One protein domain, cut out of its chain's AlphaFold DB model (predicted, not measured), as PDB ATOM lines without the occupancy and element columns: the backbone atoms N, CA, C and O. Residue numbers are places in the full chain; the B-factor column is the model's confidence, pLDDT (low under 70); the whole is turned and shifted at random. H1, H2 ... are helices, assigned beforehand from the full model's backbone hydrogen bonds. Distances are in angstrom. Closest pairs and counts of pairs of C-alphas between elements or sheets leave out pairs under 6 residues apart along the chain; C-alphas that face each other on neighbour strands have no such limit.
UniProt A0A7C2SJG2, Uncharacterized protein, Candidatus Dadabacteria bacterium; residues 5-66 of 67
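What this domain is: This is residues 5 to 66 of the 67 residues of an uncharacterized protein of Candidatus Dadabacteria bacterium (UniProt A0A7C2SJG2). The long helix H4 has two short helices, H2 and H3, gathered near its first residues, and a long link, residues 19 to 31, joins this small group to an equally long helix, H1, set off from it like an arm and running nearly the same way as H4. Residues 5 to 11, which belong to H1, and residues 17 to 22 stick out free. The printed part has 62 residues, with four named helices in the order H1, H2, H3, H4 and no named strand; its class is all helix. It is loose, with a radius of gyration of the C-alphas of 13.7 A, and spans 37 by 30 by 17 A.

How they stand to each other: H4, residues 52 to 65, and H3, residues 44 to 47, touch only at the corner by their link, and only just, with 3 pairs of C-alphas within 8 A; H4 does so with residues 53 to 54 alone. Their closest C-alphas, of Phe 45 and Ala 54, are 5.6 A apart. H2, residues 32 to 39, touches H3, with the closest C-alphas, of Ala 37 and Ile 44, 5.4 A apart. H2 and H4 are close but not clearly touching, about perpendicular at 80 degrees; their closest C-alphas, of Leu 34 and Ala 53, are 6.5 A apart. H1, residues 5 to 18, is apart from H2, H3 and H4. In H1, H2 and H4 every O i to N i+4 pair is within hydrogen-bond range; H3 is too short for such a pair, and its one O i to N i+3 pair is not within range.

Where its parts are: H1 begins at C-alpha 5 (-11.289, -15.078, -48.534) and is 20.2 A long. H2 measures 10.5 A and H3 5.0 A. H4, also 20.2 A, ends at C-alpha 65 (-25.147, 9.285, -37.962).

The domain as a whole: The C-alphas of Gln 17 and Asn 40, the two farthest apart, are 37.7 A apart. The printed part has no cut. The link from H1 to H2 is long, with 13 residues; those from H2 to H3 and from H3 to H4 are tight. The mean pLDDT of the printed part is 82.8, and residues 5, 6 and 66 are under 70.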
ATOM      1  N   THR A   5     -11.867 -16.352 -48.978       65.38
ATOM      2  CA  THR A   5     -11.289 -15.078 -48.534       65.38
ATOM      3  C   THR A   5     -10.883 -14.182 -49.708       65.38
ATOM      4  O   THR A   5     -11.167 -12.984 -49.683       65.38
ATOM      5  N   ILE A   6     -10.286 -14.755 -50.762       64.75
ATOM      6  CA  ILE A   6      -9.832 -14.007 -51.946       64.75
ATOM      7  C   ILE A   6     -11.041 -13.517 -52.743       64.75
ATOM      8  O   ILE A   6     -11.131 -12.337 -53.073       64.75
ATOM      9  N   ASN A   7     -12.029 -14.385 -52.968       71.50
ATOM     10  CA  ASN A   7     -13.244 -14.012 -53.697       71.50
ATOM     11  C   ASN A   7     -14.040 -12.912 -52.982       71.50
ATOM     12  O   ASN A   7     -14.605 -12.031 -53.633       71.50
ATOM     13  N   THR A   8     -14.067 -12.942 -51.647       74.81
ATOM     14  CA  THR A   8     -14.737 -11.912 -50.843       74.81
ATOM     15  C   THR A   8     -14.038 -10.558 -50.990       74.81
ATOM     16  O   THR A   8     -14.712  -9.543 -51.155       74.81
ATOM     17  N   ALA A   9     -12.700 -10.536 -51.002       75.88
ATOM     18  CA  ALA A   9     -11.924  -9.311 -51.197       75.88
ATOM     19  C   ALA A   9     -12.143  -8.704 -52.592       75.88
ATOM     20  O   ALA A   9     -12.436  -7.512 -52.704       75.88
ATOM     21  N   THR A  10     -12.091  -9.526 -53.644       81.25
ATOM     22  CA  THR A  10     -12.327  -9.072 -55.024       81.25
ATOM     23  C   THR A  10     -13.754  -8.554 -55.207       81.25
ATOM     24  O   THR A  10     -13.963  -7.502 -55.807       81.25
ATOM     25  N   SER A  11     -14.747  -9.240 -54.633       80.81
ATOM     26  CA  SER A  11     -16.151  -8.807 -54.698       80.81
ATOM     27  C   SER A  11     -16.373  -7.482 -53.967       80.81
ATOM     28  O   SER A  11     -17.062  -6.603 -54.478       80.81
ATOM     29  N   LEU A  12     -15.745  -7.299 -52.798       81.44
ATOM     30  CA  LEU A  12     -15.792  -6.037 -52.055       81.44
ATOM     31  C   LEU A  12     -15.161  -4.890 -52.855       81.44
ATOM     32  O   LEU A  12     -15.697  -3.782 -52.871       81.44
ATOM     33  N   GLN A  13     -14.042  -5.150 -53.535       81.50
ATOM     34  CA  GLN A  13     -13.385  -4.159 -54.383       81.50
ATOM     35  C   GLN A  13     -14.290  -3.723 -55.540       81.50
ATOM     36  O   GLN A  13     -14.455  -2.525 -55.758       81.50
ATOM     37  N   ILE A  14     -14.931  -4.674 -56.225       84.88
ATOM     38  CA  ILE A  14     -15.874  -4.383 -57.315       84.88
ATOM     39  C   ILE A  14     -17.070  -3.578 -56.794       84.88
ATOM     40  O   ILE A  14     -17.454  -2.582 -57.407       84.88
ATOM     41  N   LEU A  15     -17.637  -3.955 -55.643       83.00
ATOM     42  CA  LEU A  15     -18.750  -3.227 -55.021       83.00
ATOM     43  C   LEU A  15     -18.372  -1.784 -54.671       83.00
ATOM     44  O   LEU A  15     -19.150  -0.871 -54.924       83.00
ATOM     45  N   ARG A  16     -17.162  -1.550 -54.150       81.50
ATOM     46  CA  ARG A  16     -16.671  -0.194 -53.856       81.50
ATOM     47  C   ARG A  16     -16.394   0.631 -55.111       81.50
ATOM     48  O   ARG A  16     -16.562   1.838 -55.070       81.50
ATOM     49  N   GLN A  17     -15.978   0.002 -56.209       82.56
ATOM     50  CA  GLN A  17     -15.776   0.691 -57.488       82.56
ATOM     51  C   GLN A  17     -17.097   1.050 -58.180       82.56
ATOM     52  O   GLN A  17     -17.172   2.059 -58.872       82.56
ATOM     53  N   THR A  18     -18.128   0.219 -58.016       86.56
ATOM     54  CA  THR A  18     -19.438   0.403 -58.665       86.56
ATOM     55  C   THR A  18     -20.390   1.282 -57.859       86.56
ATOM     56  O   THR A  18     -21.187   2.013 -58.438       86.56
ATOM     57  N   TYR A  19     -20.301   1.233 -56.530       80.50
ATOM     58  CA  TYR A  19     -21.206   1.914 -55.605       80.50
ATOM     59  C   TYR A  19     -20.430   2.771 -54.597       80.50
ATOM     60  O   TYR A  19     -20.682   2.711 -53.393       80.50
ATOM     61  N   THR A  20     -19.485   3.566 -55.101       72.19
ATOM     62  CA  THR A  20     -18.485   4.343 -54.346       72.19
ATOM     63  C   THR A  20     -19.060   5.099 -53.151       72.19
ATOM     64  O   THR A  20     -18.525   4.994 -52.051       72.19
ATOM     65  N   ASP A  21     -20.189   5.781 -53.345       74.88
ATOM     66  CA  ASP A  21     -20.797   6.645 -52.321       74.88
ATOM     67  C   ASP A  21     -21.887   5.939 -51.501       74.88
ATOM     68  O   ASP A  21     -22.452   6.515 -50.575       74.88
ATOM     69  N   LYS A  22     -22.225   4.691 -51.849       77.94
ATOM     70  CA  LYS A  22     -23.288   3.911 -51.190       77.94
ATOM     71  C   LYS A  22     -22.751   2.766 -50.334       77.94
ATOM     72  O   LYS A  22     -23.519   2.149 -49.600       77.94
ATOM     73  N   VAL A  23     -21.460   2.450 -50.441       80.75
ATOM     74  CA  VAL A  23     -20.819   1.383 -49.667       80.75
ATOM     75  C   VAL A  23     -20.079   1.986 -48.481       80.75
ATOM     76  O   VAL A  23     -19.057   2.651 -48.641       80.75
ATOM     77  N   LEU A  24     -20.576   1.687 -47.282       79.62
ATOM     78  CA  LEU A  24     -19.943   2.073 -46.024       79.62
ATOM     79  C   LEU A  24     -18.539   1.457 -45.900       79.62
ATOM     80  O   LEU A  24     -18.254   0.341 -46.363       79.62
ATOM     81  N   LYS A  25     -17.630   2.192 -45.260       80.88
ATOM     82  CA  LYS A  25     -16.261   1.746 -44.987       80.88
ATOM     83  C   LYS A  25     -16.242   0.684 -43.898       80.88
ATOM     84  O   LYS A  25     -15.359  -0.180 -43.930       80.88
ATOM     85  N   THR A  26     -17.194   0.734 -42.968       83.81
ATOM     86  CA  THR A  26     -17.301  -0.223 -41.868       83.81
ATOM     87  C   THR A  26     -17.681  -1.615 -42.366       83.81
ATOM     88  O   THR A  26     -18.692  -1.814 -43.034       83.81
ATOM     89  N   ILE A  27     -16.869  -2.608 -42.000       83.81
ATOM     90  CA  ILE A  27     -17.089  -4.019 -42.328       83.81
ATOM     91  C   ILE A  27     -17.511  -4.745 -41.052       83.81
ATOM     92  O   ILE A  27     -16.780  -4.727 -40.060       83.81
ATOM     93  N   ILE A  28     -18.663  -5.418 -41.087       85.00
ATOM     94  CA  ILE A  28     -19.110  -6.283 -39.992       85.00
ATOM     95  C   ILE A  28     -18.493  -7.671 -40.201       85.00
ATOM     96  O   ILE A  28     -18.846  -8.360 -41.163       85.00
ATOM     97  N   PRO A  29     -17.558  -8.107 -39.339       80.75
ATOM     98  CA  PRO A  29     -16.951  -9.417 -39.479       80.75
ATOM     99  C   PRO A  29     -17.965 -10.509 -39.142       80.75
ATOM    100  O   PRO A  29     -18.792 -10.369 -38.237       80.75
ATOM    101  N   ARG A  30     -17.849 -11.650 -39.824       78.12
ATOM    102  CA  ARG A  30     -18.590 -12.853 -39.444       78.12
ATOM    103  C   ARG A  30     -18.059 -13.338 -38.094       78.12
ATOM    104  O   ARG A  30     -16.885 -13.681 -37.989       78.12
ATOM    105  N   ASN A  31     -18.907 -13.339 -37.070       81.38
ATOM    106  CA  ASN A  31     -18.531 -13.708 -35.706       81.38
ATOM    107  C   ASN A  31     -19.555 -14.685 -35.108       81.38
ATOM    108  O   ASN A  31     -20.753 -14.565 -35.381       81.38
ATOM    109  N   THR A  32     -19.093 -15.633 -34.293       83.38
ATOM    110  CA  THR A  32     -19.944 -16.573 -33.547       83.38
ATOM    111  C   THR A  32     -20.778 -15.854 -32.495       83.38
ATOM    112  O   THR A  32     -21.954 -16.164 -32.361       83.38
ATOM    113  N   ASP A  33     -20.237 -14.800 -31.872       81.44
ATOM    114  CA  ASP A  33     -20.945 -14.010 -30.852       81.44
ATOM    115  C   ASP A  33     -22.274 -13.431 -31.364       81.44
ATOM    116  O   ASP A  33     -23.234 -13.303 -30.615       81.44
ATOM    117  N   LEU A  34     -22.342 -13.086 -32.655       81.44
ATOM    118  CA  LEU A  34     -23.549 -12.567 -33.311       81.44
ATOM    119  C   LEU A  34     -24.631 -13.644 -33.416       81.44
ATOM    120  O   LEU A  34     -25.813 -13.374 -33.215       81.44
ATOM    121  N   ARG A  35     -24.207 -14.874 -33.720       83.06
ATOM    122  CA  ARG A  35     -25.084 -16.040 -33.795       83.06
ATOM    123  C   ARG A  35     -25.578 -16.431 -32.407       83.06
ATOM    124  O   ARG A  35     -26.764 -16.708 -32.258       83.06
ATOM    125  N   ASP A  36     -24.701 -16.403 -31.411       84.25
ATOM    126  CA  ASP A  36     -25.048 -16.737 -30.030       84.25
ATOM    127  C   ASP A  36     -25.953 -15.672 -29.408       84.25
ATOM    128  O   ASP A  36     -26.937 -16.017 -28.757       84.25
ATOM    129  N   ALA A  37     -25.696 -14.386 -29.664       86.19
ATOM    130  CA  ALA A  37     -26.584 -13.298 -29.255       86.19
ATOM    131  C   ALA A  37     -27.989 -13.478 -29.854       86.19
ATOM    132  O   ALA A  37     -28.979 -13.447 -29.122       86.19
ATOM    133  N   HIS A  38     -28.070 -13.775 -31.158       86.00
ATOM    134  CA  HIS A  38     -29.339 -14.059 -31.831       86.00
ATOM    135  C   HIS A  38     -30.057 -15.278 -31.233       86.00
ATOM    136  O   HIS A  38     -31.259 -15.222 -30.984       86.00
ATOM    137  N   PHE A  39     -29.324 -16.359 -30.944       88.00
ATOM    138  CA  PHE A  39     -29.879 -17.560 -30.317       88.00
ATOM    139  C   PHE A  39     -30.406 -17.293 -28.900       88.00
ATOM    140  O   PHE A  39     -31.441 -17.823 -28.511       88.00
ATOM    141  N   ASN A  40     -29.732 -16.421 -28.150       87.94
ATOM    142  CA  ASN A  40     -30.157 -15.975 -26.823       87.94
ATOM    143  C   ASN A  40     -31.228 -14.870 -26.861       87.94
ATOM    144  O   ASN A  40     -31.570 -14.349 -25.801       87.94
ATOM    145  N   GLN A  41     -31.734 -14.497 -28.046       87.44
ATOM    146  CA  GLN A  41     -32.713 -13.418 -28.245       87.44
ATOM    147  C   GLN A  41     -32.279 -12.089 -27.604       87.44
ATOM    148  O   GLN A  41     -33.099 -11.323 -27.100       87.44
ATOM    149  N   LYS A  42     -30.969 -11.829 -27.592       87.38
ATOM    150  CA  LYS A  42     -30.368 -10.626 -27.015       87.38
ATOM    151  C   LYS A  42     -29.634  -9.843 -28.089       87.38
ATOM    152  O   LYS A  42     -29.018 -10.415 -28.987       87.38
ATOM    153  N   ASP A  43     -29.629  -8.526 -27.941       85.56
ATOM    154  CA  ASP A  43     -28.785  -7.669 -28.762       85.56
ATOM    155  C   ASP A  43     -27.310  -7.968 -28.509       85.56
ATOM    156  O   ASP A  43     -26.901  -8.253 -27.381       85.56
ATOM    157  N   ILE A  44     -26.480  -7.838 -29.544       85.12
ATOM    158  CA  ILE A  44     -25.035  -8.078 -29.429       85.12
ATOM    159  C   ILE A  44     -24.375  -7.163 -28.387       85.12
ATOM    160  O   ILE A  44     -23.426  -7.572 -27.723       85.12
ATOM    161  N   PHE A  45     -24.912  -5.956 -28.192       87.00
ATOM    162  CA  PHE A  45     -24.454  -5.014 -27.171       87.00
ATOM    163  C   PHE A  45     -24.764  -5.497 -25.750       87.00
ATOM    164  O   PHE A  45     -23.927  -5.356 -24.864       87.00
ATOM    165  N   ALA A  46     -25.940  -6.096 -25.542       85.50
ATOM    166  CA  ALA A  46     -26.352  -6.639 -24.251       85.50
ATOM    167  C   ALA A  46     -25.715  -8.010 -23.969       85.50
ATOM    168  O   ALA A  46     -25.441  -8.344 -22.819       85.50
ATOM    169  N   PHE A  47     -25.474  -8.805 -25.014       85.56
ATOM    170  CA  PHE A  47     -24.840 -10.114 -24.912       85.56
ATOM    171  C   PHE A  47     -23.332  -9.997 -24.673       85.56
ATOM    172  O   PHE A  47     -22.804 -10.590 -23.735       85.56
ATOM    173  N   ASN A  48     -22.631  -9.223 -25.506       84.44
ATOM    174  CA  ASN A  48     -21.199  -8.998 -25.367       84.44
ATOM    175  C   ASN A  48     -20.774  -7.642 -25.970       84.44
ATOM    176  O   ASN A  48     -20.402  -7.574 -27.152       84.44
ATOM    177  N   PRO A  49     -20.728  -6.570 -25.156       85.12
ATOM    178  CA  PRO A  49     -20.387  -5.228 -25.629       85.12
ATOM    179  C   PRO A  49     -18.924  -5.092 -26.079       85.12
ATOM    180  O   PRO A  49     -18.592  -4.170 -26.819       85.12
ATOM    181  N   LYS A  50     -18.038  -6.008 -25.664       85.19
ATOM    182  CA  LYS A  50     -16.617  -6.027 -26.057       85.19
ATOM    183  C   LYS A  50     -16.339  -6.931 -27.262       85.19
ATOM    184  O   LYS A  50     -15.188  -7.054 -27.679       85.19
ATOM    185  N   SER A  51     -17.363  -7.573 -27.826       86.12
ATOM    186  CA  SER A  51     -17.198  -8.426 -29.002       86.12
ATOM    187  C   SER A  51     -16.765  -7.612 -30.224       86.12
ATOM    188  O   SER A  51     -17.131  -6.446 -30.401       86.12
ATOM    189  N   LYS A  52     -16.032  -8.256 -31.142       85.81
ATOM    190  CA  LYS A  52     -15.665  -7.642 -32.433       85.81
ATOM    191  C   LYS A  52     -16.900  -7.217 -33.236       85.81
ATOM    192  O   LYS A  52     -16.835  -6.252 -33.990       85.81
ATOM    193  N   ALA A  53     -18.016  -7.927 -33.053       86.12
ATOM    194  CA  ALA A  53     -19.294  -7.625 -33.681       86.12
ATOM    195  C   ALA A  53     -19.922  -6.342 -33.112       86.12
ATOM    196  O   ALA A  53     -20.269  -5.454 -33.885       86.12
ATOM    197  N   ALA A  54     -20.003  -6.211 -31.781       87.62
ATOM    198  CA  ALA A  54     -20.519  -5.006 -31.129       87.62
ATOM    199  C   ALA A  54     -19.707  -3.761 -31.515       87.62
ATOM    200  O   ALA A  54     -20.278  -2.737 -31.879       87.62
ATOM    201  N   LEU A  55     -18.373  -3.868 -31.524       89.25
ATOM    202  CA  LEU A  55     -17.499  -2.768 -31.941       89.25
ATOM    203  C   LEU A  55     -17.701  -2.379 -33.413       89.25
ATOM    204  O   LEU A  55     -17.677  -1.194 -33.738       89.25
ATOM    205  N   ALA A  56     -17.906  -3.354 -34.305       88.94
ATOM    206  CA  ALA A  56     -18.169  -3.085 -35.718       88.94
ATOM    207  C   ALA A  56     -19.530  -2.408 -35.931       88.94
ATOM    208  O   ALA A  56     -19.606  -1.436 -36.674       88.94
ATOM    209  N   TYR A  57     -20.584  -2.858 -35.244       88.31
ATOM    210  CA  TYR A  57     -21.883  -2.182 -35.300       88.31
ATOM    211  C   TYR A  57     -21.831  -0.774 -34.718       88.31
ATOM    212  O   TYR A  57     -22.433   0.129 -35.283       88.31
ATOM    213  N   ASN A  58     -21.073  -0.559 -33.642       88.62
ATOM    214  CA  ASN A  58     -20.915   0.779 -33.086       88.62
ATOM    215  C   ASN A  58     -20.246   1.732 -34.093       88.62
ATOM    216  O   ASN A  58     -20.724   2.844 -34.300       88.62
ATOM    217  N   LYS A  59     -19.202   1.264 -34.793       88.12
ATOM    218  CA  LYS A  59     -18.573   2.018 -35.892       88.12
ATOM    219  C   LYS A  59     -19.544   2.308 -37.035       88.12
ATOM    220  O   LYS A  59     -19.527   3.413 -37.554       88.12
ATOM    221  N   LEU A  60     -20.402   1.348 -37.385       88.44
ATOM    222  CA  LEU A  60     -21.410   1.537 -38.428       88.44
ATOM    223  C   LEU A  60     -22.425   2.609 -38.028       88.44
ATOM    224  O   LEU A  60     -22.785   3.437 -38.853       88.44
ATOM    225  N   ILE A  61     -22.861   2.611 -36.767       88.06
ATOM    226  CA  ILE A  61     -23.766   3.635 -36.235       88.06
ATOM    227  C   ILE A  61     -23.096   5.013 -36.300       88.06
ATOM    228  O   ILE A  61     -23.718   5.952 -36.778       88.06
ATOM    229  N   HIS A  62     -21.828   5.133 -35.896       88.38
ATOM    230  CA  HIS A  62     -21.107   6.410 -35.986       88.38
ATOM    231  C   HIS A  62     -20.958   6.875 -37.441       88.38
ATOM    232  O   HIS A  62     -21.186   8.041 -37.729       88.38
ATOM    233  N   GLU A  63     -20.656   5.960 -38.369       85.69
ATOM    234  CA  GLU A  63     -20.548   6.277 -39.801       85.69
ATOM    235  C   GLU A  63     -21.896   6.685 -40.423       85.69
ATOM    236  O   GLU A  63     -21.923   7.472 -41.361       85.69
ATOM    237  N   LEU A  64     -23.018   6.162 -39.920       84.75
ATOM    238  CA  LEU A  64     -24.351   6.469 -40.445       84.75
ATOM    239  C   LEU A  64     -24.918   7.786 -39.903       84.75
ATOM    240  O   LEU A  64     -25.655   8.474 -40.607       84.75
ATOM    241  N   PHE A  65     -24.622   8.103 -38.643       85.19
ATOM    242  CA  PHE A  65     -25.147   9.285 -37.962       85.19
ATOM    243  C   PHE A  65     -24.158  10.460 -37.917       85.19
ATOM    244  O   PHE A  65     -24.525  11.497 -37.372       85.19
ATOM    245  N   ASP A  66     -22.959  10.314 -38.498       68.56
ATOM    246  CA  ASP A  66     -21.895  11.337 -38.521       68.56
ATOM    247  C   ASP A  66     -21.634  11.941 -37.117       68.56
ATOM    248  O   ASP A  66     -21.460  13.149 -36.946       68.56
TER     249      ASP A  66